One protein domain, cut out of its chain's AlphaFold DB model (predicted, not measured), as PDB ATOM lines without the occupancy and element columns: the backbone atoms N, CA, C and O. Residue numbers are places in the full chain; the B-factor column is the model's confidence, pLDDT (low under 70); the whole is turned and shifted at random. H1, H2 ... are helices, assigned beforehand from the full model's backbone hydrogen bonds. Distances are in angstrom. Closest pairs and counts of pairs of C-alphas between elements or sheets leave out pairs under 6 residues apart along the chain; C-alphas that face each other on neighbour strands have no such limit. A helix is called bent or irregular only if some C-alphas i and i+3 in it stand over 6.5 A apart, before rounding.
ATOM      1  N   ASP A 103     536.808 237.348 454.824       58.59
ATOM      2  CA  ASP A 103     538.217 237.766 454.849       58.59
ATOM      3  C   ASP A 103     538.397 239.283 455.070       58.59
ATOM      4  O   ASP A 103     539.509 239.811 454.966       58.59
ATOM      5  N   SER A 104     537.311 240.026 455.308       70.38
ATOM      6  CA  SER A 104     537.365 241.467 455.568       70.38
ATOM      7  C   SER A 104     537.605 241.765 457.049       70.38
ATOM      8  O   SER A 104     537.101 241.073 457.931       70.38
ATOM      9  N   MET A 105     538.302 242.871 457.337       77.81
ATOM     10  CA  MET A 105     538.444 243.388 458.707       77.81
ATOM     11  C   MET A 105     537.085 243.649 459.383       77.81
ATOM     12  O   MET A 105     537.011 243.689 460.603       77.81
ATOM     13  N   ASP A 106     535.990 243.759 458.631       79.50
ATOM     14  CA  ASP A 106     534.646 243.913 459.188       79.50
ATOM     15  C   ASP A 106     534.182 242.661 459.948       79.50
ATOM     16  O   ASP A 106     533.417 242.767 460.910       79.50
ATOM     17  N   ALA A 107     534.653 241.477 459.542       79.38
ATOM     18  CA  ALA A 107     534.311 240.216 460.185       79.38
ATOM     19  C   ALA A 107     534.851 240.151 461.620       79.38
ATOM     20  O   ALA A 107     534.162 239.630 462.495       79.38
ATOM     21  N   CYS A 108     536.008 240.761 461.909       83.81
ATOM     22  CA  CYS A 108     536.577 240.759 463.262       83.81
ATOM     23  C   CYS A 108     535.675 241.464 464.293       83.81
ATOM     24  O   CYS A 108     535.708 241.128 465.472       83.81
ATOM     25  N   TRP A 109     534.800 242.371 463.844       88.81
ATOM     26  CA  TRP A 109     533.851 243.087 464.700       88.81
ATOM     27  C   TRP A 109     532.530 242.339 464.912       88.81
ATOM     28  O   TRP A 109     531.686 242.789 465.688       88.81
ATOM     29  N   CYS A 110     532.323 241.197 464.248       85.00
ATOM     30  CA  CYS A 110     531.095 240.413 464.401       85.00
ATOM     31  C   CYS A 110     530.982 239.772 465.788       85.00
ATOM     32  O   CYS A 110     529.865 239.582 466.267       85.00
ATOM     33  N   SER A 111     532.093 239.506 466.484       86.06
ATOM     34  CA  SER A 111     532.034 239.021 467.868       86.06
ATOM     35  C   SER A 111     531.440 240.054 468.820       86.06
ATOM     36  O   SER A 111     530.640 239.695 469.683       86.06
ATOM     37  N   LEU A 112     531.724 241.344 468.602       86.00
ATOM     38  CA  LEU A 112     531.123 242.436 469.365       86.00
ATOM     39  C   LEU A 112     529.593 242.416 469.231       86.00
ATOM     40  O   LEU A 112     528.878 242.690 470.185       86.00
ATOM     41  N   MET A 113     529.069 242.022 468.069       82.44
ATOM     42  CA  MET A 113     527.623 241.916 467.833       82.44
ATOM     43  C   MET A 113     526.956 240.789 468.623       82.44
ATOM     44  O   MET A 113     525.735 240.788 468.740       82.44
ATOM     45  N   LEU A 114     527.721 239.830 469.144       80.69
ATOM     46  CA  LEU A 114     527.208 238.718 469.947       80.69
ATOM     47  C   LEU A 114     527.221 239.031 471.445       80.69
ATOM     48  O   LEU A 114     526.648 238.289 472.239       80.69
ATOM     49  N   GLU A 115     527.839 240.141 471.842       82.50
ATOM     50  CA  GLU A 115     527.905 240.545 473.240       82.50
ATOM     51  C   GLU A 115     526.557 241.019 473.793       82.50
ATOM     52  O   GLU A 115     525.644 241.314 473.027       82.50
ATOM     53  N   PRO A 116     526.399 241.131 475.117       77.62
ATOM     54  CA  PRO A 116     525.298 241.866 475.736       77.62
ATOM     55  C   PRO A 116     525.079 243.253 475.127       77.62
ATOM     56  O   PRO A 116     526.052 243.975 474.915       77.62
ATOM     57  N   MET A 117     523.826 243.663 474.900       73.06
ATOM     58  CA  MET A 117     523.536 245.003 474.370       73.06
ATOM     59  C   MET A 117     524.130 246.115 475.232       73.06
ATOM     60  O   MET A 117     524.678 247.071 474.690       73.06
ATOM     61  N   GLU A 118     524.098 245.941 476.554       77.44
ATOM     62  CA  GLU A 118     524.655 246.901 477.507       77.44
ATOM     63  C   GLU A 118     526.186 247.010 477.380       77.44
ATOM     64  O   GLU A 118     526.754 248.082 477.555       77.44
ATOM     65  N   SER A 119     526.866 245.911 477.024       84.75
ATOM     66  CA  SER A 119     528.323 245.877 476.802       84.75
ATOM     67  C   SER A 119     528.702 246.463 475.442       84.75
ATOM     68  O   SER A 119     529.719 247.143 475.315       84.75
ATOM     69  N   ARG A 120     527.882 246.219 474.412       86.44
ATOM     70  CA  ARG A 120     528.162 246.618 473.024       86.44
ATOM     71  C   ARG A 120     528.402 248.113 472.886       86.44
ATOM     72  O   ARG A 120     529.436 248.516 472.360       86.44
ATOM     73  N   SER A 121     527.444 248.922 473.334       85.12
ATOM     74  CA  SER A 121     527.502 250.381 473.216       85.12
ATOM     75  C   SER A 121     528.719 250.937 473.949       85.12
ATOM     76  O   SER A 121     529.510 251.672 473.358       85.12
ATOM     77  N   VAL A 122     528.926 250.498 475.192       90.81
ATOM     78  CA  VAL A 122     530.052 250.907 476.036       90.81
ATOM     79  C   VAL A 122     531.387 250.575 475.375       90.81
ATOM     80  O   VAL A 122     532.269 251.428 475.316       90.81
ATOM     81  N   ARG A 123     531.539 249.375 474.807       91.69
ATOM     82  CA  ARG A 123     532.783 248.994 474.129       91.69
ATOM     83  C   ARG A 123     533.042 249.785 472.859       91.69
ATOM     84  O   ARG A 123     534.186 250.160 472.631       91.69
ATOM     85  N   VAL A 124     532.023 250.077 472.046       93.44
ATOM     86  CA  VAL A 124     532.211 250.944 470.868       93.44
ATOM     87  C   VAL A 124     532.615 252.357 471.297       93.44
ATOM     88  O   VAL A 124     533.516 252.932 470.690       93.44
ATOM     89  N   ILE A 125     532.007 252.898 472.360       94.56
ATOM     90  CA  ILE A 125     532.384 254.199 472.934       94.56
ATOM     91  C   ILE A 125     533.854 254.173 473.375       94.56
ATOM     92  O   ILE A 125     534.624 255.032 472.952       94.56
ATOM     93  N   MET A 126     534.257 253.166 474.157       96.06
ATOM     94  CA  MET A 126     535.640 253.009 474.626       96.06
ATOM     95  C   MET A 126     536.632 252.828 473.472       96.06
ATOM     96  O   MET A 126     537.726 253.381 473.519       96.06
ATOM     97  N   LEU A 127     536.266 252.090 472.421       95.31
ATOM     98  CA  LEU A 127     537.099 251.939 471.225       95.31
ATOM     99  C   LEU A 127     537.252 253.266 470.477       95.31
ATOM    100  O   LEU A 127     538.363 253.619 470.095       95.31
ATOM    101  N   GLY A 128     536.164 254.021 470.296       96.31
ATOM    102  CA  GLY A 128     536.213 255.355 469.695       96.31
ATOM    103  C   GLY A 128     537.128 256.301 470.474       96.31
ATOM    104  O   GLY A 128     537.996 256.946 469.885       96.31
ATOM    105  N   GLU A 129     536.996 256.319 471.804       97.19
ATOM    106  CA  GLU A 129     537.874 257.081 472.696       97.19
ATOM    107  C   GLU A 129     539.337 256.635 472.565       97.19
ATOM    108  O   GLU A 129     540.223 257.467 472.373       97.19
ATOM    109  N   ALA A 130     539.599 255.326 472.598       97.12
ATOM    110  CA  ALA A 130     540.943 254.776 472.470       97.12
ATOM    111  C   ALA A 130     541.591 255.141 471.126       97.12
ATOM    112  O   ALA A 130     542.749 255.552 471.111       97.12
ATOM    113  N   TYR A 131     540.859 255.058 470.010       97.50
ATOM    114  CA  TYR A 131     541.364 255.482 468.699       97.50
ATOM    115  C   TYR A 131     541.641 256.988 468.647       97.50
ATOM    116  O   TYR A 131     542.666 257.395 468.098       97.50
ATOM    117  N   ALA A 132     540.770 257.809 469.242       97.00
ATOM    118  CA  ALA A 132     540.961 259.255 469.306       97.00
ATOM    119  C   ALA A 132     542.229 259.621 470.090       97.00
ATOM    120  O   ALA A 132     543.067 260.388 469.610       97.00
ATOM    121  N   LEU A 133     542.384 259.034 471.280       96.31
ATOM    122  CA  LEU A 133     543.546 259.232 472.141       96.31
ATOM    123  C   LEU A 133     544.820 258.703 471.491       96.31
ATOM    124  O   LEU A 133     545.838 259.386 471.534       96.31
ATOM    125  N   PHE A 134     544.767 257.526 470.865       95.12
ATOM    126  CA  PHE A 134     545.906 256.970 470.150       95.12
ATOM    127  C   PHE A 134     546.347 257.912 469.031       95.12
ATOM    128  O   PHE A 134     547.488 258.355 469.053       95.12
ATOM    129  N   GLY A 135     545.455 258.297 468.112       94.75
ATOM    130  CA  GLY A 135     545.814 259.190 467.006       94.75
ATOM    131  C   GLY A 135     546.373 260.537 467.479       94.75
ATOM    132  O   GLY A 135     547.346 261.035 466.918       94.75
ATOM    133  N   ALA A 136     545.812 261.112 468.549       94.44
ATOM    134  CA  ALA A 136     546.269 262.391 469.091       94.44
ATOM    135  C   ALA A 136     547.613 262.296 469.835       94.44
ATOM    136  O   ALA A 136     548.470 263.162 469.674       94.44
ATOM    137  N   LEU A 137     547.812 261.267 470.663       93.00
ATOM    138  CA  LEU A 137     549.036 261.111 471.455       93.00
ATOM    139  C   LEU A 137     550.194 260.590 470.609       93.00
ATOM    140  O   LEU A 137     551.324 261.051 470.776       93.00
ATOM    141  N   PHE A 138     549.916 259.657 469.699       92.50
ATOM    142  CA  PHE A 138     550.923 259.049 468.838       92.50
ATOM    143  C   PHE A 138     551.464 260.034 467.799       92.50
ATOM    144  O   PHE A 138     552.619 259.919 467.402       92.50
ATOM    145  N   LEU A 139     550.703 261.089 467.481       93.12
ATOM    146  CA  LEU A 139     551.195 262.224 466.702       93.12
ATOM    147  C   LEU A 139     552.472 262.839 467.301       93.12
ATOM    148  O   LEU A 139     553.362 263.220 466.546       93.12
ATOM    149  N   ASN A 140     552.609 262.888 468.633       93.19
ATOM    150  CA  ASN A 140     553.842 263.372 469.268       93.19
ATOM    151  C   ASN A 140     555.029 262.446 468.975       93.19
ATOM    152  O   ASN A 140     556.131 262.927 468.736       93.19
ATOM    153  N   CYS A 141     554.817 261.127 468.964       91.75
ATOM    154  CA  CYS A 141     555.860 260.159 468.622       91.75
ATOM    155  C   CYS A 141     556.299 260.314 467.161       91.75
ATOM    156  O   CYS A 141     557.495 260.400 466.886       91.75
ATOM    157  N   THR A 142     555.336 260.416 466.239       94.75
ATOM    158  CA  THR A 142     555.589 260.689 464.818       94.75
ATOM    159  C   THR A 142     556.326 262.020 464.635       94.75
ATOM    160  O   THR A 142     557.242 262.112 463.823       94.75
ATOM    161  N   TRP A 143     555.981 263.047 465.417       94.38
ATOM    162  CA  TRP A 143     556.648 264.348 465.366       94.38
ATOM    163  C   TRP A 143     558.097 264.295 465.859       94.38
ATOM    164  O   TRP A 143     558.986 264.777 465.167       94.38
ATOM    165  N   ILE A 144     558.357 263.643 466.998       93.38
ATOM    166  CA  ILE A 144     559.721 263.425 467.510       93.38
ATOM    167  C   ILE A 144     560.574 262.707 466.459       93.38
ATOM    168  O   ILE A 144     561.731 263.059 466.235       93.38
ATOM    169  N   LEU A 145     559.998 261.706 465.791       93.06
ATOM    170  CA  LEU A 145     560.680 260.986 464.726       93.06
ATOM    171  C   LEU A 145     560.958 261.881 463.508       93.06
ATOM    172  O   LEU A 145     562.047 261.810 462.937       93.06
ATOM    173  N   TYR A 146     559.999 262.728 463.128       94.38
ATOM    174  CA  TYR A 146     560.163 263.702 462.052       94.38
ATOM    175  C   TYR A 146     561.284 264.702 462.356       94.38
ATOM    176  O   TYR A 146     562.162 264.890 461.518       94.38
ATOM    177  N   GLU A 147     561.298 265.289 463.554       92.62
ATOM    178  CA  GLU A 147     562.352 266.213 463.994       92.62
ATOM    179  C   GLU A 147     563.722 265.542 464.029       92.62
ATOM    180  O   GLU A 147     564.710 266.135 463.604       92.62
ATOM    181  N   TYR A 148     563.784 264.294 464.504       91.44
ATOM    182  CA  TYR A 148     565.026 263.535 464.497       91.44
ATOM    183  C   TYR A 148     565.534 263.327 463.069       91.44
ATOM    184  O   TYR A 148     566.681 263.653 462.796       91.44
ATOM    185  N   GLY A 149     564.712 262.793 462.160       88.75
ATOM    186  CA  GLY A 149     565.146 262.404 460.813       88.75
ATOM    187  C   GLY A 149     565.220 263.526 459.775       88.75
ATOM    188  O   GLY A 149     565.728 263.293 458.682       88.75
ATOM    189  N   SER A 150     564.689 264.716 460.061       87.69
ATOM    190  CA  SER A 150     564.659 265.817 459.096       87.69
ATOM    191  C   SER A 150     565.951 266.637 459.126       87.69
ATOM    192  O   SER A 150     566.275 267.273 460.126       87.69
ATOM    193  N   GLU A 151     566.627 266.743 457.978       74.31
ATOM    194  CA  GLU A 151     567.767 267.662 457.794       74.31
ATOM    195  C   GLU A 151     567.389 269.134 458.038       74.31
ATOM    196  O   GLU A 151     568.217 269.928 458.488       74.31
ATOM    197  N   LYS A 152     566.117 269.507 457.818       65.69
ATOM    198  CA  LYS A 152     565.616 270.869 458.082       65.69
ATOM    199  C   LYS A 152     565.690 271.245 459.564       65.69
ATOM    200  O   LYS A 152     565.745 272.433 459.868       65.69
ATOM    201  N   GLY A 153     565.716 270.263 460.469       60.22
ATOM    202  CA  GLY A 153     565.899 270.494 461.902       60.22
ATOM    203  C   GLY A 153     567.310 270.965 462.273       60.22
ATOM    204  O   GLY A 153     567.469 271.652 463.278       60.22
ATOM    205  N   TYR A 154     568.320 270.647 461.450       59.53
ATOM    206  CA  TYR A 154     569.738 270.878 461.765       59.53
ATOM    207  C   TYR A 154     570.467 271.831 460.799       59.53
ATOM    208  O   TYR A 154     571.630 272.148 461.026       59.53
ATOM    209  N   GLY A 155     569.781 272.374 459.785       53.69
ATOM    210  CA  GLY A 155     570.213 273.581 459.062       53.69
ATOM    211  C   GLY A 155     571.203 273.393 457.905       53.69
ATOM    212  O   GLY A 155     571.515 274.373 457.234       53.69
ATOM    213  N   GLU A 156     571.644 272.169 457.614       57.53
ATOM    214  CA  GLU A 156     572.525 271.847 456.481       57.53
ATOM    215  C   GLU A 156     571.814 270.874 455.528       57.53
ATOM    216  O   GLU A 156     572.111 269.685 455.489       57.53
ATOM    217  N   ALA A 157     570.809 271.361 454.794       57.16
ATOM    218  CA  ALA A 157     570.110 270.541 453.807       57.16
ATOM    219  C   ALA A 157     570.917 270.489 452.504       57.16
ATOM    220  O   ALA A 157     570.994 271.478 451.771       57.16
ATOM    221  N   ASP A 158     571.491 269.329 452.195       63.59
ATOM    222  CA  ASP A 158     572.046 269.069 450.871       63.59
ATOM    223  C   ASP A 158     570.861 268.691 449.958       63.59
ATOM    224  O   ASP A 158     570.396 267.549 449.940       63.59
ATOM    225  N   GLU A 159     570.311 269.677 449.234       56.97
ATOM    226  CA  GLU A 159     569.029 269.633 448.485       56.97
ATOM    227  C   GLU A 159     568.858 268.458 447.493       56.97
ATOM    228  O   GLU A 159     567.793 268.287 446.902       56.97
ATOM    229  N   LYS A 160     569.883 267.629 447.275       60.00
ATOM    230  CA  LYS A 160     569.871 266.514 446.314       60.00
ATOM    231  C   LYS A 160     569.617 265.135 446.920       60.00
ATOM    232  O   LYS A 160     569.593 264.153 446.173       60.00
ATOM    233  N   ASN A 161     569.432 265.019 448.231       74.75
ATOM    234  CA  ASN A 161     569.353 263.709 448.863       74.75
ATOM    235  C   ASN A 161     567.933 263.108 448.751       74.75
ATOM    236  O   ASN A 161     567.043 263.373 449.558       74.75
ATOM    237  N   GLN A 162     567.707 262.281 447.720       84.25
ATOM    238  CA  GLN A 162     566.407 261.656 447.404       84.25
ATOM    239  C   GLN A 162     565.754 260.942 448.598       84.25
ATOM    240  O   GLN A 162     564.529 260.892 448.701       84.25
ATOM    241  N   ILE A 163     566.564 260.400 449.507       86.12
ATOM    242  CA  ILE A 163     566.101 259.663 450.685       86.12
ATOM    243  C   ILE A 163     565.354 260.582 451.655       86.12
ATOM    244  O   ILE A 163     564.346 260.163 452.222       86.12
ATOM    245  N   ASN A 164     565.760 261.846 451.771       86.50
ATOM    246  CA  ASN A 164     565.077 262.807 452.634       86.50
ATOM    247  C   ASN A 164     563.704 263.178 452.090       86.50
ATOM    248  O   ASN A 164     562.759 263.275 452.861       86.50
ATOM    249  N   HIS A 165     563.545 263.293 450.770       89.31
ATOM    250  CA  HIS A 165     562.220 263.496 450.179       89.31
ATOM    251  C   HIS A 165     561.287 262.309 450.432       89.31
ATOM    252  O   HIS A 165     560.110 262.504 450.736       89.31
ATOM    253  N   VAL A 166     561.805 261.078 450.339       92.94
ATOM    254  CA  VAL A 166     561.027 259.873 450.667       92.94
ATOM    255  C   VAL A 166     560.658 259.860 452.149       92.94
ATOM    256  O   VAL A 166     559.504 259.598 452.479       92.94
ATOM    257  N   PHE A 167     561.598 260.190 453.037       93.81
ATOM    258  CA  PHE A 167     561.344 260.313 454.471       93.81
ATOM    259  C   PHE A 167     560.268 261.363 454.776       93.81
ATOM    260  O   PHE A 167     559.285 261.047 455.441       93.81
ATOM    261  N   GLU A 168     560.393 262.579 454.236       92.81
ATOM    262  CA  GLU A 168     559.409 263.650 454.419       92.81
ATOM    263  C   GLU A 168     558.012 263.225 453.950       92.81
ATOM    264  O   GLU A 168     557.028 263.473 454.646       92.81
ATOM    265  N   ALA A 169     557.917 262.531 452.811       95.12
ATOM    266  CA  ALA A 169     556.650 262.014 452.307       95.12
ATOM    267  C   ALA A 169     556.048 260.935 453.227       95.12
ATOM    268  O   ALA A 169     554.850 260.973 453.513       95.12
ATOM    269  N   VAL A 170     556.862 259.993 453.716       96.88
ATOM    270  CA  VAL A 170     556.426 258.942 454.655       96.88
ATOM    271  C   VAL A 170     555.924 259.554 455.963       96.88
ATOM    272  O   VAL A 170     554.843 259.190 456.428       96.88
ATOM    273  N   MET A 171     556.650 260.522 456.521       96.38
ATOM    274  CA  MET A 171     556.259 261.185 457.766       96.38
ATOM    275  C   MET A 171     555.009 262.050 457.594       96.38
ATOM    276  O   MET A 171     554.127 262.029 458.450       96.38
ATOM    277  N   ALA A 172     554.869 262.752 456.464       96.25
ATOM    278  CA  ALA A 172     553.644 263.483 456.150       96.25
ATOM    279  C   ALA A 172     552.429 262.543 456.064       96.25
ATOM    280  O   ALA A 172     551.365 262.858 456.600       96.25
ATOM    281  N   LEU A 173     552.583 261.365 455.444       97.31
ATOM    282  CA  LEU A 173     551.541 260.335 455.414       97.31
ATOM    283  C   LEU A 173     551.203 259.823 456.819       97.31
ATOM    284  O   LEU A 173     550.021 259.724 457.144       97.31
ATOM    285  N   ALA A 174     552.201 259.562 457.669       96.81
ATOM    286  CA  ALA A 174     551.984 259.126 459.051       96.81
ATOM    287  C   ALA A 174     551.212 260.176 459.873       96.81
ATOM    288  O   ALA A 174     550.239 259.847 460.553       96.81
ATOM    289  N   ILE A 175     551.578 261.457 459.747       96.75
ATOM    290  CA  ILE A 175     550.881 262.586 460.387       96.75
ATOM    291  C   ILE A 175     549.428 262.676 459.911       96.75
ATOM    292  O   ILE A 175     548.515 262.835 460.730       96.75
ATOM    293  N   MET A 176     549.188 262.544 458.602       97.44
ATOM    294  CA  MET A 176     547.830 262.525 458.056       97.44
ATOM    295  C   MET A 176     547.032 261.341 458.609       97.44
ATOM    296  O   MET A 176     545.909 261.541 459.068       97.44
ATOM    297  N   CYS A 177     547.601 260.132 458.636       97.25
ATOM    298  CA  CYS A 177     546.943 258.951 459.197       97.25
ATOM    299  C   CYS A 177     546.585 259.133 460.680       97.25
ATOM    300  O   CYS A 177     545.441 258.864 461.041       97.25
ATOM    301  N   ASN A 178     547.494 259.660 461.507       96.31
ATOM    302  CA  ASN A 178     547.225 259.985 462.913       96.31
ATOM    303  C   ASN A 178     546.104 261.019 463.069       96.31
ATOM    304  O   ASN A 178     545.193 260.836 463.875       96.31
ATOM    305  N   THR A 179     546.132 262.081 462.260       96.44
ATOM    306  CA  THR A 179     545.112 263.139 462.291       96.44
ATOM    307  C   THR A 179     543.742 262.588 461.902       96.44
ATOM    308  O   THR A 179     542.757 262.799 462.611       96.44
ATOM    309  N   PHE A 180     543.665 261.824 460.808       97.25
ATOM    310  CA  PHE A 180     542.422 261.181 460.389       97.25
ATOM    311  C   PHE A 180     541.947 260.144 461.401       97.25
ATOM    312  O   PHE A 180     540.745 260.060 461.640       97.25
ATOM    313  N   LEU A 181     542.846 259.385 462.023       97.25
ATOM    314  CA  LEU A 181     542.490 258.442 463.077       97.25
ATOM    315  C   LEU A 181     541.913 259.163 464.299       97.25
ATOM    316  O   LEU A 181     540.879 258.739 464.807       97.25
ATOM    317  N   ALA A 182     542.516 260.275 464.724       97.38
ATOM    318  CA  ALA A 182     542.019 261.078 465.837       97.38
ATOM    319  C   ALA A 182     540.618 261.644 465.549       97.38
ATOM    320  O   ALA A 182     539.712 261.524 466.374       97.38
ATOM    321  N   LEU A 183     540.419 262.206 464.351       97.00
ATOM    322  CA  LEU A 183     539.136 262.767 463.920       97.00
ATOM    323  C   LEU A 183     538.049 261.694 463.776       97.00
ATOM    324  O   LEU A 183     536.928 261.889 464.249       97.00
ATOM    325  N   ASN A 184     538.368 260.555 463.154       96.38
ATOM    326  CA  ASN A 184     537.422 259.446 463.015       96.38
ATOM    327  C   ASN A 184     537.123 258.804 464.374       96.38
ATOM    328  O   ASN A 184     535.959 258.579 464.678       96.38
ATOM    329  N   GLY A 185     538.127 258.580 465.224       96.94
ATOM    330  CA  GLY A 185     537.937 258.078 466.585       96.94
ATOM    331  C   GLY A 185     537.024 258.989 467.405       96.94
ATOM    332  O   GLY A 185     536.049 258.519 467.985       96.94
ATOM    333  N   MET A 186     537.257 260.306 467.367       97.56
ATOM    334  CA  MET A 186     536.409 261.292 468.045       97.56
ATOM    335  C   MET A 186     534.985 261.302 467.482       97.56
ATOM    336  O   MET A 186     534.023 261.324 468.245       97.56
ATOM    337  N   THR A 187     534.837 261.252 466.158       96.44
ATOM    338  CA  THR A 187     533.522 261.206 465.503       96.44
ATOM    339  C   THR A 187     532.768 259.938 465.896       96.44
ATOM    340  O   THR A 187     531.604 260.010 466.283       96.44
ATOM    341  N   LEU A 188     533.434 258.781 465.872       96.25
ATOM    342  CA  LEU A 188     532.866 257.508 466.303       96.25
ATOM    343  C   LEU A 188     532.469 257.553 467.779       96.25
ATOM    344  O   LEU A 188     531.389 257.085 468.130       96.25
ATOM    345  N   TRP A 189     533.315 258.130 468.630       97.31
ATOM    346  CA  TRP A 189     533.055 258.299 470.055       97.31
ATOM    347  C   TRP A 189     531.808 259.153 470.302       97.31
ATOM    348  O   TRP A 189     530.871 258.685 470.947       97.31
ATOM    349  N   VAL A 190     531.741 260.352 469.712       96.12
ATOM    350  CA  VAL A 190     530.598 261.272 469.847       96.12
ATOM    351  C   VAL A 190     529.318 260.643 469.307       96.12
ATOM    352  O   VAL A 190     528.306 260.624 470.003       96.12
ATOM    353  N   LEU A 191     529.352 260.078 468.097       95.19
ATOM    354  CA  LEU A 191     528.179 259.425 467.516       95.19
ATOM    355  C   LEU A 191     527.723 258.227 468.352       95.19
ATOM    356  O   LEU A 191     526.525 258.002 468.486       95.19
ATOM    357  N   SER A 192     528.654 257.484 468.953       93.94
ATOM    358  CA  SER A 192     528.304 256.370 469.833       93.94
ATOM    359  C   SER A 192     527.663 256.854 471.128       93.94
ATOM    360  O   SER A 192     526.674 256.269 471.549       93.94
ATOM    361  N   VAL A 193     528.137 257.948 471.726       93.81
ATOM    362  CA  VAL A 193     527.472 258.554 472.893       93.81
ATOM    363  C   VAL A 193     526.055 259.020 472.542       93.81
ATOM    364  O   VAL A 193     525.136 258.800 473.321       93.81
ATOM    365  N   LEU A 194     525.860 259.625 471.367       94.00
ATOM    366  CA  LEU A 194     524.564 260.184 470.970       94.00
ATOM    367  C   LEU A 194     523.550 259.127 470.520       94.00
ATOM    368  O   LEU A 194     522.363 259.257 470.806       94.00
ATOM    369  N   HIS A 195     523.993 258.109 469.783       91.12
ATOM    370  CA  HIS A 195     523.084 257.216 469.063       91.12
ATOM    371  C   HIS A 195     523.052 255.783 469.580       91.12
ATOM    372  O   HIS A 195     522.107 255.068 469.239       91.12
ATOM    373  N   SER A 196     524.020 255.346 470.394       87.88
ATOM    374  CA  SER A 196     524.090 253.936 470.806       87.88
ATOM    375  C   SER A 196     522.906 253.482 471.660       87.88
ATOM    376  O   SER A 196     522.509 252.326 471.552       87.88
ATOM    377  N   GLU A 197     522.305 254.381 472.445       85.19
ATOM    378  CA  GLU A 197     521.094 254.079 473.218       85.19
ATOM    379  C   GLU A 197     519.854 253.977 472.318       85.19
ATOM    380  O   GLU A 197     518.993 253.128 472.529       85.19
ATOM    381  N   SER A 198     519.775 254.820 471.281       86.31
ATOM    382  CA  SER A 198     518.618 254.887 470.377       86.31
ATOM    383  C   SER A 198     518.617 253.813 469.284       86.31
ATOM    384  O   SER A 198     517.556 253.428 468.798       86.31
ATOM    385  N   ASN A 199     519.795 253.327 468.874       84.12
ATOM    386  CA  ASN A 199     519.940 252.413 467.748       84.12
ATOM    387  C   ASN A 199     520.552 251.082 468.189       84.12
ATOM    388  O   ASN A 199     521.760 250.936 468.356       84.12
ATOM    389  N   GLN A 200     519.714 250.055 468.271       75.06
ATOM    390  CA  GLN A 200     520.131 248.722 468.703       75.06
ATOM    391  C   GLN A 200     521.073 248.020 467.715       75.06
ATOM    392  O   GLN A 200     521.853 247.143 468.093       75.06
ATOM    393  N   GLN A 201     521.045 248.432 466.446       83.75
ATOM    394  CA  GLN A 201     521.934 247.938 465.398       83.75
ATOM    395  C   GLN A 201     523.179 248.818 465.226       83.75
ATOM    396  O   GLN A 201     523.915 248.634 464.256       83.75
ATOM    397  N   TRP A 202     523.459 249.731 466.165       87.81
ATOM    398  CA  TRP A 202     524.570 250.681 466.072       87.81
ATOM    399  C   TRP A 202     525.903 250.015 465.720       87.81
ATOM    400  O   TRP A 202     526.586 250.455 464.800       87.81
ATOM    401  N   VAL A 203     526.226 248.887 466.364       86.12
ATOM    402  CA  VAL A 203     527.450 248.112 466.083       86.12
ATOM    403  C   VAL A 203     527.541 247.681 464.611       86.12
ATOM    404  O   VAL A 203     528.615 247.721 464.014       86.12
ATOM    405  N   PHE A 204     526.420 247.296 463.995       84.19
ATOM    406  CA  PHE A 204     526.386 246.898 462.586       84.19
ATOM    407  C   PHE A 204     526.624 248.090 461.658       84.19
ATOM    408  O   PHE A 204     527.326 247.960 460.655       84.19
ATOM    409  N   THR A 205     526.072 249.250 462.009       88.19
ATOM    410  CA  THR A 205     526.257 250.496 461.264       88.19
ATOM    411  C   THR A 205     527.705 250.987 461.341       88.19
ATOM    412  O   THR A 205     528.267 251.391 460.326       88.19
ATOM    413  N   VAL A 206     528.344 250.905 462.514       91.88
ATOM    414  CA  VAL A 206     529.691 251.464 462.743       91.88
ATOM    415  C   VAL A 206     530.853 250.524 462.439       91.88
ATOM    416  O   VAL A 206     531.999 250.970 462.440       91.88
ATOM    417  N   ARG A 207     530.611 249.244 462.132       89.69
ATOM    418  CA  ARG A 207     531.686 248.264 461.861       89.69
ATOM    419  C   ARG A 207     532.677 248.718 460.786       89.69
ATOM    420  O   ARG A 207     533.875 248.520 460.946       89.69
ATOM    421  N   GLY A 208     532.192 249.373 459.728       89.81
ATOM    422  CA  GLY A 208     533.052 249.890 458.662       89.81
ATOM    423  C   GLY A 208     533.964 251.013 459.161       89.81
ATOM    424  O   GLY A 208     535.128 251.089 458.781       89.81
ATOM    425  N   MET A 209     533.468 251.839 460.085       93.56
ATOM    426  CA  MET A 209     534.250 252.900 460.716       93.56
ATOM    427  C   MET A 209     535.286 252.340 461.700       93.56
ATOM    428  O   MET A 209     536.422 252.806 461.710       93.56
ATOM    429  N   LEU A 210     534.936 251.303 462.470       93.75
ATOM    430  CA  LEU A 210     535.879 250.571 463.329       93.75
ATOM    431  C   LEU A 210     536.999 249.913 462.506       93.75
ATOM    432  O   LEU A 210     538.178 250.046 462.822       93.75
ATOM    433  N   SER A 211     536.630 249.262 461.403       91.38
ATOM    434  CA  SER A 211     537.543 248.650 460.433       91.38
ATOM    435  C   SER A 211     538.494 249.674 459.802       91.38
ATOM    436  O   SER A 211     539.705 249.438 459.721       91.38
ATOM    437  N   LEU A 212     537.978 250.857 459.442       92.75
ATOM    438  CA  LEU A 212     538.784 251.982 458.968       92.75
ATOM    439  C   LEU A 212     539.762 252.474 460.044       92.75
ATOM    440  O   LEU A 212     540.947 252.619 459.751       92.75
ATOM    441  N   CYS A 213     539.304 252.688 461.281       95.81
ATOM    442  CA  CYS A 213     540.163 253.133 462.383       95.81
ATOM    443  C   CYS A 213     541.288 252.126 462.658       95.81
ATOM    444  O   CYS A 213     542.452 252.507 462.738       95.81
ATOM    445  N   GLN A 214     540.973 250.830 462.708       93.44
ATOM    446  CA  GLN A 214     541.988 249.791 462.886       93.44
ATOM    447  C   GLN A 214     542.983 249.738 461.720       93.44
ATOM    448  O   GLN A 214     544.179 249.540 461.930       93.44
ATOM    449  N   SER A 215     542.506 249.940 460.490       91.06
ATOM    450  CA  SER A 215     543.375 250.012 459.312       91.06
ATOM    451  C   SER A 215     544.314 251.216 459.389       91.06
ATOM    452  O   SER A 215     545.504 251.070 459.124       91.06
ATOM    453  N   LEU A 216     543.815 252.379 459.820       94.56
ATOM    454  CA  LEU A 216     544.628 253.574 460.043       94.56
ATOM    455  C   LEU A 216     545.673 253.362 461.144       94.56
ATOM    456  O   LEU A 216     546.815 253.765 460.947       94.56
ATOM    457  N   VAL A 217     545.337 252.687 462.251       94.69
ATOM    458  CA  VAL A 217     546.320 252.306 463.288       94.69
ATOM    459  C   VAL A 217     547.440 251.464 462.682       94.69
ATOM    460  O   VAL A 217     548.613 251.801 462.826       94.69
ATOM    461  N   ASN A 218     547.091 250.400 461.954       92.00
ATOM    462  CA  ASN A 218     548.077 249.498 461.360       92.00
ATOM    463  C   ASN A 218     548.977 250.222 460.343       92.00
ATOM    464  O   ASN A 218     550.190 250.019 460.339       92.00
ATOM    465  N   VAL A 219     548.395 251.080 459.495       93.44
ATOM    466  CA  VAL A 219     549.141 251.885 458.513       93.44
ATOM    467  C   VAL A 219     550.059 252.886 459.210       93.44
ATOM    468  O   VAL A 219     551.208 253.021 458.804       93.44
ATOM    469  N   THR A 220     549.593 253.540 460.274       95.44
ATOM    470  CA  THR A 220     550.396 254.497 461.050       95.44
ATOM    471  C   THR A 220     551.621 253.816 461.652       95.44
ATOM    472  O   THR A 220     552.741 254.240 461.391       95.44
ATOM    473  N   VAL A 221     551.430 252.697 462.361       92.88
ATOM    474  CA  VAL A 221     552.533 251.926 462.961       92.88
ATOM    475  C   VAL A 221     553.550 251.484 461.901       92.88
ATOM    476  O   VAL A 221     554.756 251.544 462.139       92.88
ATOM    477  N   LEU A 222     553.085 251.072 460.716       92.88
ATOM    478  CA  LEU A 222     553.962 250.699 459.606       92.88
ATOM    479  C   LEU A 222     554.751 251.899 459.059       92.88
ATOM    480  O   LEU A 222     555.954 251.779 458.837       92.88
ATOM    481  N   LEU A 223     554.088 253.037 458.829       96.00
ATOM    482  CA  LEU A 223     554.731 254.246 458.311       96.00
ATOM    483  C   LEU A 223     555.756 254.803 459.299       96.00
ATOM    484  O   LEU A 223     556.854 255.141 458.872       96.00
ATOM    485  N   ASP A 224     555.455 254.824 460.597       95.19
ATOM    486  CA  ASP A 224     556.408 255.253 461.626       95.19
ATOM    487  C   ASP A 224     557.608 254.301 461.722       95.19
ATOM    488  O   ASP A 224     558.743 254.749 461.868       95.19
ATOM    489  N   PHE A 225     557.404 252.989 461.564       95.00
ATOM    490  CA  PHE A 225     558.520 252.044 461.499       95.00
ATOM    491  C   PHE A 225     559.412 252.286 460.269       95.00
ATOM    492  O   PHE A 225     560.639 252.301 460.384       95.00
ATOM    493  N   ILE A 226     558.817 252.515 459.093       95.38
ATOM    494  CA  ILE A 226     559.564 252.862 457.873       95.38
ATOM    495  C   ILE A 226     560.293 254.200 458.056       95.38
ATOM    496  O   ILE A 226     561.475 254.303 457.730       95.38
ATOM    497  N   GLY A 227     559.617 255.201 458.622       95.38
ATOM    498  CA  GLY A 227     560.181 256.506 458.954       95.38
ATOM    499  C   GLY A 227     561.377 256.391 459.894       95.38
ATOM    500  O   GLY A 227     562.402 257.012 459.641       95.38
ATOM    501  N   LEU A 228     561.303 255.526 460.910       95.69
ATOM    502  CA  LEU A 228     562.406 255.245 461.830       95.69
ATOM    503  C   LEU A 228     563.630 254.693 461.100       95.69
ATOM    504  O   LEU A 228     564.742 255.168 461.322       95.69
ATOM    505  N   VAL A 229     563.436 253.724 460.204       94.88
ATOM    506  CA  VAL A 229     564.528 253.151 459.405       94.88
ATOM    507  C   VAL A 229     565.155 254.213 458.495       94.88
ATOM    508  O   VAL A 229     566.379 254.317 458.429       94.88
ATOM    509  N   LEU A 230     564.340 255.035 457.830       94.00
ATOM    510  CA  LEU A 230     564.827 256.111 456.961       94.00
ATOM    511  C   LEU A 230     565.557 257.215 457.745       94.00
ATOM    512  O   LEU A 230     566.614 257.663 457.311       94.00
ATOM    513  N   ALA A 231     565.049 257.605 458.915       92.62
ATOM    514  CA  ALA A 231     565.668 258.606 459.781       92.62
ATOM    515  C   ALA A 231     567.027 258.137 460.317       92.62
ATOM    516  O   ALA A 231     568.009 258.875 460.285       92.62
ATOM    517  N   VAL A 232     567.101 256.886 460.783       92.94
ATOM    518  CA  VAL A 232     568.358 256.269 461.228       92.94
ATOM    519  C   VAL A 232     569.356 256.199 460.074       92.94
ATOM    520  O   VAL A 232     570.522 256.532 460.273       92.94
ATOM    521  N   TYR A 233     568.907 255.816 458.876       91.12
ATOM    522  CA  TYR A 233     569.757 255.803 457.689       91.12
ATOM    523  C   TYR A 233     570.323 257.192 457.379       91.12
ATOM    524  O   TYR A 233     571.531 257.324 457.194       91.12
ATOM    525  N   SER A 234     569.458 258.209 457.327       88.38
ATOM    526  CA  SER A 234     569.842 259.568 456.937       88.38
ATOM    527  C   SER A 234     570.848 260.178 457.919       88.38
ATOM    528  O   SER A 234     571.893 260.667 457.504       88.38
ATOM    529  N   ASN A 235     570.606 260.035 459.226       88.38
ATOM    530  CA  ASN A 235     571.438 260.671 460.253       88.38
ATOM    531  C   ASN A 235     572.735 259.934 460.593       88.38
ATOM    532  O   ASN A 235     573.697 260.561 461.039       88.38
ATOM    533  N   LEU A 236     572.760 258.602 460.485       88.12
ATOM    534  CA  LEU A 236     573.936 257.822 460.874       88.12
ATOM    535  C   LEU A 236     574.828 257.463 459.692       88.12
ATOM    536  O   LEU A 236     576.007 257.203 459.914       88.12
ATOM    537  N   SER A 237     574.341 257.470 458.452       82.75
ATOM    538  CA  SER A 237     575.202 257.256 457.285       82.75
ATOM    539  C   SER A 237     576.241 258.387 457.164       82.75
ATOM    540  O   SER A 237     575.884 259.552 457.314       82.75
ATOM    541  N   PRO A 238     577.535 258.093 456.908       85.50
ATOM    542  CA  PRO A 238     578.113 256.806 456.501       85.50
ATOM    543  C   PRO A 238     578.682 255.942 457.647       85.50
ATOM    544  O   PRO A 238     579.478 255.036 457.394       85.50
ATOM    545  N   ARG A 239     578.321 256.186 458.913       91.81
ATOM    546  CA  ARG A 239     578.701 255.347 460.068       91.81
ATOM    547  C   ARG A 239     577.925 254.023 460.043       91.81
ATOM    548  O   ARG A 239     576.930 253.809 460.742       91.81
ATOM    549  N   TRP A 240     578.355 253.137 459.145       91.75
ATOM    550  CA  TRP A 240     577.699 251.862 458.855       91.75
ATOM    551  C   TRP A 240     577.575 250.919 460.062       91.75
ATOM    552  O   TRP A 240     576.498 250.339 460.204       91.75
ATOM    553  N   PRO A 241     578.587 250.753 460.941       95.12
ATOM    554  CA  PRO A 241     578.453 249.873 462.103       95.12
ATOM    555  C   PRO A 241     577.293 250.281 463.023       95.12
ATOM    556  O   PRO A 241     576.456 249.448 463.365       95.12
ATOM    557  N   GLU A 242     577.197 251.563 463.363       93.88
ATOM    558  CA  GLU A 242     576.155 252.131 464.219       93.88
ATOM    559  C   GLU A 242     574.776 252.018 463.562       93.88
ATOM    560  O   GLU A 242     573.818 251.581 464.199       93.88
ATOM    561  N   THR A 243     574.694 252.317 462.262       92.44
ATOM    562  CA  THR A 243     573.459 252.189 461.470       92.44
ATOM    563  C   THR A 243     572.932 250.751 461.483       92.44
ATOM    564  O   THR A 243     571.749 250.515 461.740       92.44
ATOM    565  N   ILE A 244     573.814 249.768 461.255       94.75
ATOM    566  CA  ILE A 244     573.459 248.343 461.257       94.75
ATOM    567  C   ILE A 244     572.961 247.917 462.640       94.75
ATOM    568  O   ILE A 244     571.938 247.238 462.732       94.75
ATOM    569  N   ILE A 245     573.644 248.327 463.716       96.38
ATOM    570  CA  ILE A 245     573.225 248.016 465.089       96.38
ATOM    571  C   ILE A 245     571.819 248.568 465.353       96.38
ATOM    572  O   ILE A 245     570.953 247.826 465.820       96.38
ATOM    573  N   CYS A 246     571.557 249.830 465.005       95.75
ATOM    574  CA  CYS A 246     570.240 250.444 465.178       95.75
ATOM    575  C   CYS A 246     569.142 249.715 464.388       95.75
ATOM    576  O   CYS A 246     568.074 249.456 464.942       95.75
ATOM    577  N   PHE A 247     569.398 249.319 463.137       95.19
ATOM    578  CA  PHE A 247     568.437 248.538 462.349       95.19
ATOM    579  C   PHE A 247     568.147 247.173 462.955       95.19
ATOM    580  O   PHE A 247     566.984 246.788 463.052       95.19
ATOM    581  N   VAL A 248     569.181 246.449 463.390       96.31
ATOM    582  CA  VAL A 248     569.001 245.140 464.026       96.31
ATOM    583  C   VAL A 248     568.142 245.279 465.279       96.31
ATOM    584  O   VAL A 248     567.182 244.529 465.440       96.31
ATOM    585  N   VAL A 249     568.422 246.268 466.134       96.44
ATOM    586  CA  VAL A 249     567.628 246.517 467.345       96.44
ATOM    587  C   VAL A 249     566.182 246.884 466.999       96.44
ATOM    588  O   VAL A 249     565.262 246.282 467.554       96.44
ATOM    589  N   ALA A 250     565.958 247.806 466.058       93.88
ATOM    590  CA  ALA A 250     564.615 248.218 465.647       93.88
ATOM    591  C   ALA A 250     563.793 247.044 465.090       93.88
ATOM    592  O   ALA A 250     562.648 246.836 465.493       93.88
ATOM    593  N   VAL A 251     564.390 246.231 464.213       94.19
ATOM    594  CA  VAL A 251     563.746 245.043 463.632       94.19
ATOM    595  C   VAL A 251     563.437 244.003 464.706       94.19
ATOM    596  O   VAL A 251     562.340 243.445 464.712       94.19
ATOM    597  N   LEU A 252     564.361 243.744 465.637       95.44
ATOM    598  CA  LEU A 252     564.128 242.793 466.724       95.44
ATOM    599  C   LEU A 252     562.990 243.248 467.641       95.44
ATOM    600  O   LEU A 252     562.128 242.431 467.976       95.44
ATOM    601  N   LEU A 253     562.948 244.530 468.015       94.25
ATOM    602  CA  LEU A 253     561.866 245.090 468.827       94.25
ATOM    603  C   LEU A 253     560.519 245.000 468.105       94.25
ATOM    604  O   LEU A 253     559.543 244.547 468.700       94.25
ATOM    605  N   TYR A 254     560.478 245.344 466.816       92.25
ATOM    606  CA  TYR A 254     559.263 245.265 466.008       92.25
ATOM    607  C   TYR A 254     558.743 243.827 465.872       92.25
ATOM    608  O   TYR A 254     557.571 243.563 466.128       92.25
ATOM    609  N   ILE A 255     559.618 242.865 465.557       92.06
ATOM    610  CA  ILE A 255     559.245 241.443 465.479       92.06
ATOM    611  C   ILE A 255     558.767 240.925 466.841       92.06
ATOM    612  O   ILE A 255     557.814 240.148 466.905       92.06
ATOM    613  N   SER A 256     559.421 241.333 467.930       94.31
ATOM    614  CA  SER A 256     559.055 240.907 469.287       94.31
ATOM    615  C   SER A 256     557.684 241.453 469.684       94.31
ATOM    616  O   SER A 256     556.859 240.701 470.199       94.31
ATOM    617  N   PHE A 257     557.415 242.725 469.375       92.69
ATOM    618  CA  PHE A 257     556.110 243.352 469.560       92.69
ATOM    619  C   PHE A 257     555.014 242.634 468.763       92.69
ATOM    620  O   PHE A 257     554.005 242.242 469.346       92.69
ATOM    621  N   LEU A 258     555.227 242.392 467.463       91.31
ATOM    622  CA  LEU A 258     554.247 241.705 466.616       91.31
ATOM    623  C   LEU A 258     553.939 240.288 467.107       91.31
ATOM    624  O   LEU A 258     552.776 239.892 467.114       91.31
ATOM    625  N   ARG A 259     554.952 239.539 467.563       92.00
ATOM    626  CA  ARG A 259     554.741 238.203 468.138       92.00
ATOM    627  C   ARG A 259     553.949 238.253 469.436       92.00
ATOM    628  O   ARG A 259     552.991 237.503 469.572       92.00
ATOM    629  N   ALA A 260     554.318 239.140 470.358       94.12
ATOM    630  CA  ALA A 260     553.599 239.288 471.620       94.12
ATOM    631  C   ALA A 260     552.132 239.675 471.380       94.12
ATOM    632  O   ALA A 260     551.229 239.076 471.962       94.12
ATOM    633  N   LEU A 261     551.884 240.618 470.466       91.56
ATOM    634  CA  LEU A 261     550.537 241.010 470.062       91.56
ATOM    635  C   LEU A 261     549.778 239.844 469.412       91.56
ATOM    636  O   LEU A 261     548.623 239.598 469.750       91.56
ATOM    637  N   GLY A 262     550.418 239.106 468.505       92.06
ATOM    638  CA  GLY A 262     549.824 237.950 467.843       92.06
ATOM    639  C   GLY A 262     549.476 236.814 468.800       92.06
ATOM    640  O   GLY A 262     548.427 236.194 468.644       92.06
ATOM    641  N   ASP A 263     550.314 236.549 469.800       93.00
ATOM    642  CA  ASP A 263     550.040 235.548 470.834       93.00
ATOM    643  C   ASP A 263     548.867 235.971 471.727       93.00
ATOM    644  O   ASP A 263     547.991 235.150 472.012       93.00
ATOM    645  N   ILE A 264     548.785 237.255 472.101       94.38
ATOM    646  CA  ILE A 264     547.622 237.800 472.817       94.38
ATOM    647  C   ILE A 264     546.363 237.622 471.967       94.38
ATOM    648  O   ILE A 264     545.411 237.014 472.434       94.38
ATOM    649  N   LEU A 265     546.362 238.057 470.703       91.50
ATOM    650  CA  LEU A 265     545.179 237.971 469.840       91.50
ATOM    651  C   LEU A 265     544.705 236.529 469.627       91.50
ATOM    652  O   LEU A 265     543.513 236.258 469.736       91.50
ATOM    653  N   VAL A 266     545.625 235.593 469.367       92.94
ATOM    654  CA  VAL A 266     545.286 234.173 469.181       92.94
ATOM    655  C   VAL A 266     544.704 233.561 470.455       92.94
ATOM    656  O   VAL A 266     543.834 232.701 470.367       92.94
ATOM    657  N   THR A 267     545.166 233.979 471.634       92.69
ATOM    658  CA  THR A 267     544.705 233.410 472.910       92.69
ATOM    659  C   THR A 267     543.433 234.071 473.432       92.69
ATOM    660  O   THR A 267     542.545 233.372 473.914       92.69
ATOM    661  N   SER A 268     543.315 235.395 473.331       91.94
ATOM    662  CA  SER A 268     542.183 236.149 473.873       91.94
ATOM    663  C   SER A 268     540.995 236.235 472.917       91.94
ATOM    664  O   SER A 268     539.856 236.350 473.365       91.94
ATOM    665  N   ALA A 269     541.256 236.226 471.608       92.00
ATOM    666  CA  ALA A 269     540.270 236.477 470.561       92.00
ATOM    667  C   ALA A 269     540.495 235.549 469.342       92.00
ATOM    668  O   ALA A 269     540.714 236.023 468.221       92.00
ATOM    669  N   PRO A 270     540.489 234.210 469.537       92.06
ATOM    670  CA  PRO A 270     540.855 233.250 468.491       92.06
ATOM    671  C   PRO A 270     539.922 233.308 467.279       92.06
ATOM    672  O   PRO A 270     540.373 233.139 466.147       92.06
ATOM    673  N   LEU A 271     538.629 233.558 467.503       89.31
ATOM    674  CA  LEU A 271     537.631 233.633 466.441       89.31
ATOM    675  C   LEU A 271     537.815 234.903 465.607       89.31
ATOM    676  O   LEU A 271     537.814 234.853 464.383       89.31
ATOM    677  N   GLU A 272     538.029 236.037 466.260       90.31
ATOM    678  CA  GLU A 272     538.298 237.315 465.616       90.31
ATOM    679  C   GLU A 272     539.596 237.248 464.812       90.31
ATOM    680  O   GLU A 272     539.610 237.645 463.648       90.31
ATOM    681  N   PHE A 273     540.659 236.680 465.397       90.38
ATOM    682  CA  PHE A 273     541.934 236.457 464.720       90.38
ATOM    683  C   PHE A 273     541.769 235.567 463.483       90.38
ATOM    684  O   PHE A 273     542.314 235.893 462.427       90.38
ATOM    685  N   TYR A 274     540.984 234.489 463.586       87.75
ATOM    686  CA  TYR A 274     540.710 233.567 462.480       87.75
ATOM    687  C   TYR A 274     540.085 234.259 461.258       87.75
ATOM    688  O   TYR A 274     540.385 233.871 460.129       87.75
ATOM    689  N   HIS A 275     539.281 235.305 461.470       85.12
ATOM    690  CA  HIS A 275     538.638 236.085 460.401       85.12
ATOM    691  C   HIS A 275     539.420 237.339 459.982       85.12
ATOM    692  O   HIS A 275     538.968 238.097 459.127       85.12
ATOM    693  N   THR A 276     540.597 237.603 460.558       86.00
ATOM    694  CA  THR A 276     541.443 238.700 460.056       86.00
ATOM    695  C   THR A 276     542.039 238.352 458.687       86.00
ATOM    696  O   THR A 276     542.251 237.175 458.396       86.00
ATOM    697  N   PRO A 277     542.379 239.338 457.835       84.75
ATOM    698  CA  PRO A 277     543.022 239.070 456.552       84.75
ATOM    699  C   PRO A 277     544.287 238.220 456.709       84.75
ATOM    700  O   PRO A 277     545.097 238.461 457.608       84.75
ATOM    701  N   LEU A 278     544.511 237.275 455.790       84.69
ATOM    702  CA  LEU A 278     545.626 236.319 455.857       84.69
ATOM    703  C   LEU A 278     546.993 236.990 456.070       84.69
ATOM    704  O   LEU A 278     547.826 236.473 456.810       84.69
ATOM    705  N   MET A 279     547.222 238.147 455.444       83.19
ATOM    706  CA  MET A 279     548.466 238.903 455.617       83.19
ATOM    707  C   MET A 279     548.667 239.350 457.068       83.19
ATOM    708  O   MET A 279     549.766 239.209 457.594       83.19
ATOM    709  N   ASN A 280     547.609 239.799 457.745       86.12
ATOM    710  CA  ASN A 280     547.678 240.189 459.152       86.12
ATOM    711  C   ASN A 280     547.926 238.969 460.042       86.12
ATOM    712  O   ASN A 280     548.739 239.038 460.962       86.12
ATOM    713  N   GLN A 281     547.289 237.834 459.739       89.25
ATOM    714  CA  GLN A 281     547.532 236.598 460.481       89.25
ATOM    715  C   GLN A 281     548.993 236.138 460.351       89.25
ATOM    716  O   GLN A 281     549.623 235.789 461.347       89.25
ATOM    717  N   LEU A 282     549.550 236.178 459.135       89.38
ATOM    718  CA  LEU A 282     550.935 235.786 458.859       89.38
ATOM    719  C   LEU A 282     551.955 236.705 459.533       89.38
ATOM    720  O   LEU A 282     552.981 236.219 460.005       89.38
ATOM    721  N   VAL A 283     551.686 238.010 459.570       88.94
ATOM    722  CA  VAL A 283     552.572 238.996 460.201       88.94
ATOM    723  C   VAL A 283     552.560 238.850 461.724       88.94
ATOM    724  O   VAL A 283     553.622 238.851 462.341       88.94
ATOM    725  N   ASN A 284     551.381 238.678 462.326       89.62
ATOM    726  CA  ASN A 284     551.234 238.643 463.782       89.62
ATOM    727  C   ASN A 284     551.585 237.272 464.381       89.62
ATOM    728  O   ASN A 284     552.294 237.194 465.381       89.62
ATOM    729  N   ASN A 285     551.114 236.174 463.782       92.00
ATOM    730  CA  ASN A 285     551.394 234.826 464.277       92.00
ATOM    731  C   ASN A 285     551.559 233.819 463.121       92.00
ATOM    732  O   ASN A 285     550.658 233.035 462.820       92.00
ATOM    733  N   PRO A 286     552.732 233.778 462.463       91.25
ATOM    734  CA  PRO A 286     552.948 232.877 461.332       91.25
ATOM    735  C   PRO A 286     552.852 231.399 461.730       91.25
ATOM    736  O   PRO A 286     552.491 230.558 460.907       91.25
ATOM    737  N   ALA A 287     553.158 231.054 462.985       89.94
ATOM    738  CA  ALA A 287     553.141 229.674 463.457       89.94
ATOM    739  C   ALA A 287     551.720 229.093 463.493       89.94
ATOM    740  O   ALA A 287     551.532 227.929 463.113       89.94
ATOM    741  N   SER A 288     550.723 229.893 463.890       87.62
ATOM    742  CA  SER A 288     549.318 229.475 463.910       87.62
ATOM    743  C   SER A 288     548.750 229.261 462.501       87.62
ATOM    744  O   SER A 288     547.921 228.376 462.311       87.62
ATOM    745  N   VAL A 289     549.253 229.975 461.487       88.25
ATOM    746  CA  VAL A 289     548.748 229.901 460.103       88.25
ATOM    747  C   VAL A 289     549.513 228.903 459.232       88.25
ATOM    748  O   VAL A 289     548.923 228.160 458.448       88.25
ATOM    749  N   LEU A 290     550.842 228.870 459.319       86.69
ATOM    750  CA  LEU A 290     551.662 228.074 458.401       86.69
ATOM    751  C   LEU A 290     551.698 226.597 458.804       86.69
ATOM    752  O   LEU A 290     551.655 225.706 457.949       86.69
ATOM    753  N   THR A 291     551.728 226.308 460.105       89.31
ATOM    754  CA  THR A 291     551.823 224.926 460.584       89.31
ATOM    755  C   THR A 291     550.460 224.230 460.541       89.31
ATOM    756  O   THR A 291     549.423 224.822 460.831       89.31
ATOM    757  N   LYS A 292     550.432 222.941 460.172       85.62
ATOM    758  CA  LYS A 292     549.183 222.151 460.170       85.62
ATOM    759  C   LYS A 292     548.582 222.062 461.578       85.62
ATOM    760  O   LYS A 292     547.381 222.247 461.738       85.62
ATOM    761  N   LYS A 293     549.435 221.833 462.584       92.38
ATOM    762  CA  LYS A 293     549.046 221.766 463.999       92.38
ATOM    763  C   LYS A 293     548.497 223.106 464.501       92.38
ATOM    764  O   LYS A 293     547.475 223.113 465.173       92.38
ATOM    765  N   GLY A 294     549.144 224.218 464.144       89.44
ATOM    766  CA  GLY A 294     548.694 225.567 464.489       89.44
ATOM    767  C   GLY A 294     547.323 225.885 463.905       89.44
ATOM    768  O   GLY A 294     546.444 226.302 464.649       89.44
ATOM    769  N   ARG A 295     547.102 225.584 462.619       87.75
ATOM    770  CA  ARG A 295     545.807 225.825 461.962       87.75
ATOM    771  C   ARG A 295     544.679 225.021 462.577       87.75
ATOM    772  O   ARG A 295     543.605 225.559 462.806       87.75
ATOM    773  N   GLN A 296     544.931 223.741 462.847       88.69
ATOM    774  CA  GLN A 296     543.953 222.879 463.510       88.69
ATOM    775  C   GLN A 296     543.619 223.410 464.901       88.69
ATOM    776  O   GLN A 296     542.446 223.539 465.222       88.69
ATOM    777  N   LYS A 297     544.638 223.788 465.687       92.25
ATOM    778  CA  LYS A 297     544.436 224.384 467.009       92.25
ATOM    779  C   LYS A 297     543.616 225.676 466.923       92.25
ATOM    780  O   LYS A 297     542.600 225.775 467.592       92.25
ATOM    781  N   LEU A 298     544.007 226.613 466.058       89.62
ATOM    782  CA  LEU A 298     543.299 227.882 465.876       89.62
ATOM    783  C   LEU A 298     541.838 227.661 465.458       89.62
ATOM    784  O   LEU A 298     540.953 228.328 465.975       89.62
ATOM    785  N   GLN A 299     541.572 226.710 464.561       88.31
ATOM    786  CA  GLN A 299     540.209 226.377 464.148       88.31
ATOM    787  C   GLN A 299     539.395 225.762 465.296       88.31
ATOM    788  O   GLN A 299     538.218 226.084 465.448       88.31
ATOM    789  N   THR A 300     539.998 224.887 466.104       90.56
ATOM    790  CA  THR A 300     539.356 224.328 467.301       90.56
ATOM    791  C   THR A 300     539.037 225.423 468.318       90.56
ATOM    792  O   THR A 300     537.901 225.492 468.778       90.56
ATOM    793  N   ASP A 301     539.991 226.310 468.605       92.00
ATOM    794  CA  ASP A 301     539.825 227.412 469.558       92.00
ATOM    795  C   ASP A 301     538.778 228.427 469.055       92.00
ATOM    796  O   ASP A 301     537.915 228.868 469.815       92.00
ATOM    797  N   ALA A 302     538.779 228.741 467.755       88.94
ATOM    798  CA  ALA A 302     537.779 229.600 467.123       88.94
ATOM    799  C   ALA A 302     536.368 228.993 467.190       88.94
ATOM    800  O   ALA A 302     535.415 229.699 467.517       88.94
ATOM    801  N   ARG A 303     536.219 227.683 466.940       86.75
ATOM    802  CA  ARG A 303     534.930 226.980 467.081       86.75
ATOM    803  C   ARG A 303     534.446 226.961 468.525       86.75
ATOM    804  O   ARG A 303     533.286 227.276 468.762       86.75
ATOM    805  N   ALA A 304     535.329 226.666 469.477       90.75
ATOM    806  CA  ALA A 304     534.993 226.698 470.897       90.75
ATOM    807  C   ALA A 304     534.509 228.094 471.320       90.75
ATOM    808  O   ALA A 304     533.485 228.226 471.987       90.75
ATOM    809  N   ARG A 305     535.186 229.152 470.855       90.06
ATOM    810  CA  ARG A 305     534.771 230.541 471.085       90.06
ATOM    811  C   ARG A 305     533.436 230.881 470.415       90.06
ATOM    812  O   ARG A 305     532.616 231.576 471.007       90.06
ATOM    813  N   ALA A 306     533.191 230.398 469.199       86.31
ATOM    814  CA  ALA A 306     531.916 230.587 468.511       86.31
ATOM    815  C   ALA A 306     530.759 229.906 469.263       86.31
ATOM    816  O   ALA A 306     529.703 230.513 469.454       86.31
ATOM    817  N   GLU A 307     530.965 228.678 469.743       84.81
ATOM    818  CA  GLU A 307     529.997 227.950 470.567       84.81
ATOM    819  C   GLU A 307     529.740 228.656 471.901       84.81
ATOM    820  O   GLU A 307     528.583 228.819 472.279       84.81
ATOM    821  N   GLU A 308     530.786 229.149 472.573       89.25
ATOM    822  CA  GLU A 308     530.680 229.952 473.797       89.25
ATOM    823  C   GLU A 308     529.820 231.207 473.571       89.25
ATOM    824  O   GLU A 308     528.897 231.482 474.342       89.25
ATOM    825  N   LEU A 309     530.079 231.962 472.495       84.69
ATOM    826  CA  LEU A 309     529.306 233.161 472.156       84.69
ATOM    827  C   LEU A 309     527.851 232.822 471.806       84.69
ATOM    828  O   LEU A 309     526.934 233.506 472.263       84.69
ATOM    829  N   LYS A 310     527.625 231.736 471.058       82.25
ATOM    830  CA  LYS A 310     526.286 231.234 470.721       82.25
ATOM    831  C   LYS A 310     525.518 230.812 471.979       82.25
ATOM    832  O   LYS A 310     524.366 231.200 472.151       82.25
ATOM    833  N   GLN A 311     526.151 230.067 472.885       84.12
ATOM    834  CA  GLN A 311     525.551 229.654 474.155       84.12
ATOM    835  C   GLN A 311     525.219 230.852 475.039       84.12
ATOM    836  O   GLN A 311     524.107 230.913 475.554       84.12
ATOM    837  N   ARG A 312     526.122 231.832 475.175       83.06
ATOM    838  CA  ARG A 312     525.839 233.070 475.922       83.06
ATOM    839  C   ARG A 312     524.643 233.827 475.354       83.06
ATOM    840  O   ARG A 312     523.803 234.292 476.124       83.06
ATOM    841  N   ALA A 313     524.544 233.919 474.028       76.75
ATOM    842  CA  ALA A 313     523.403 234.544 473.369       76.75
ATOM    843  C   ALA A 313     522.084 233.810 473.692       76.75
ATOM    844  O   ALA A 313     521.094 234.460 474.026       76.75
ATOM    845  N   TYR A 314     522.069 232.470 473.683       75.19
ATOM    846  CA  TYR A 314     520.877 231.687 474.039       75.19
ATOM    847  C   TYR A 314     520.560 231.655 475.539       75.19
ATOM    848  O   TYR A 314     519.390 231.699 475.902       75.19
ATOM    849  N   GLN A 315     521.553 231.591 476.428       77.38
ATOM    850  CA  GLN A 315     521.325 231.592 477.880       77.38
ATOM    851  C   GLN A 315     520.595 232.858 478.323       77.38
ATOM    852  O   GLN A 315     519.677 232.792 479.135       77.38
ATOM    853  N   ARG A 316     520.926 234.004 477.720       67.88
ATOM    854  CA  ARG A 316     520.179 235.238 477.961       67.88
ATOM    855  C   ARG A 316     518.739 235.197 477.443       67.88
ATOM    856  O   ARG A 316     517.897 235.861 478.028       67.88
ATOM    857  N   ARG A 317     518.419 234.391 476.423       59.19
ATOM    858  CA  ARG A 317     517.028 234.130 476.008       59.19
ATOM    859  C   ARG A 317     516.271 233.309 477.055       59.19
ATOM    860  O   ARG A 317     515.096 233.560 477.267       59.19
TER     861      ARG A 317
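AT A GLANCE: This is residues 103 to 317 of the 409 residues of an uncharacterized protein of Thalassiosira oceanica (UniProt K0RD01). Three long helices, H2, H3 and H4, lie side by side in an up-and-down bundle, each running against the one before it. H5 folds back from the end of H4 as a narrow V; short H6 follows at its far end, H7 packs on residues 258 to 263 of H5, and after short H8 long H9 runs off past H6 to make the far end of the printed part. The printed part has 215 residues with nine named helices, H1 to H9 in chain order, and no named strand: all helix. It is only just loose, close to compact, with a radius of gyration of the C-alphas of 20.7 A, and spans 70 by 46 by 20 A.

HOW THE PARTS SIT: H4, residues 202 to 236, is the hub; it is irregular, with C-alphas 205 and 208 7.3 A apart, and has a kink of 36 degrees near residue 209. H3, residues 162 to 195, forms a hairpin with H4, closest at the C-alphas of Ala 174 and Thr 220, 5.3 A. H2, residues 117 to 149, touches H4 at a shallow tilt of 17 degrees, the same way; their closest C-alphas, Gly 149 and Ala 231, are 4.0 A apart. H2 and H3 form a hairpin, closest at the C-alphas of Ala 132 and Ala 182, 4.1 A. H5, residues 240 to 268, forms a hairpin with H4 but touches it with residues 242 to 250 alone; the C-alphas of Leu 236 and Thr 243 are closest, 5.7 A. H7, residues 278 to 284, touches H5, closest at the C-alphas of Asn 284 and Gly 262, 4.4 A. H6, residues 270 to 274, touches H9, residues 292 to 317, closest at the C-alphas of Leu 271 and Ala 302, 4.1 A. H6 also touches H1, residues 107 to 110. H8, residues 286 to 290, touches H9 only at the corner. Every O i to N i+4 pair is within hydrogen-bond range in H3, H5, H6, H7 and H8, against 25 of 29 in H2, 29 of 31 in H4 and 21 of 22 in H9; H1 is too short for one.

IN THESE COORDINATES: H4 is 50.1 A long, H3 48.6 A, H2 47.1 A, H5 41.6 A and H9 37.8 A. H1 begins at C-alpha 107 (534.311, 240.216, 460.185) and H9 ends at C-alpha 317 (517.028, 234.130, 476.008).

THE WHOLE: The farthest C-alphas, Glu 156 and Arg 317, are 69.9 A apart. The printed part has no cut; the link from H2 to H3 is long, and its residues 153 to 158 stand free. The pLDDT is under 70 at residues 103, 152 to 160 and 316 to 317.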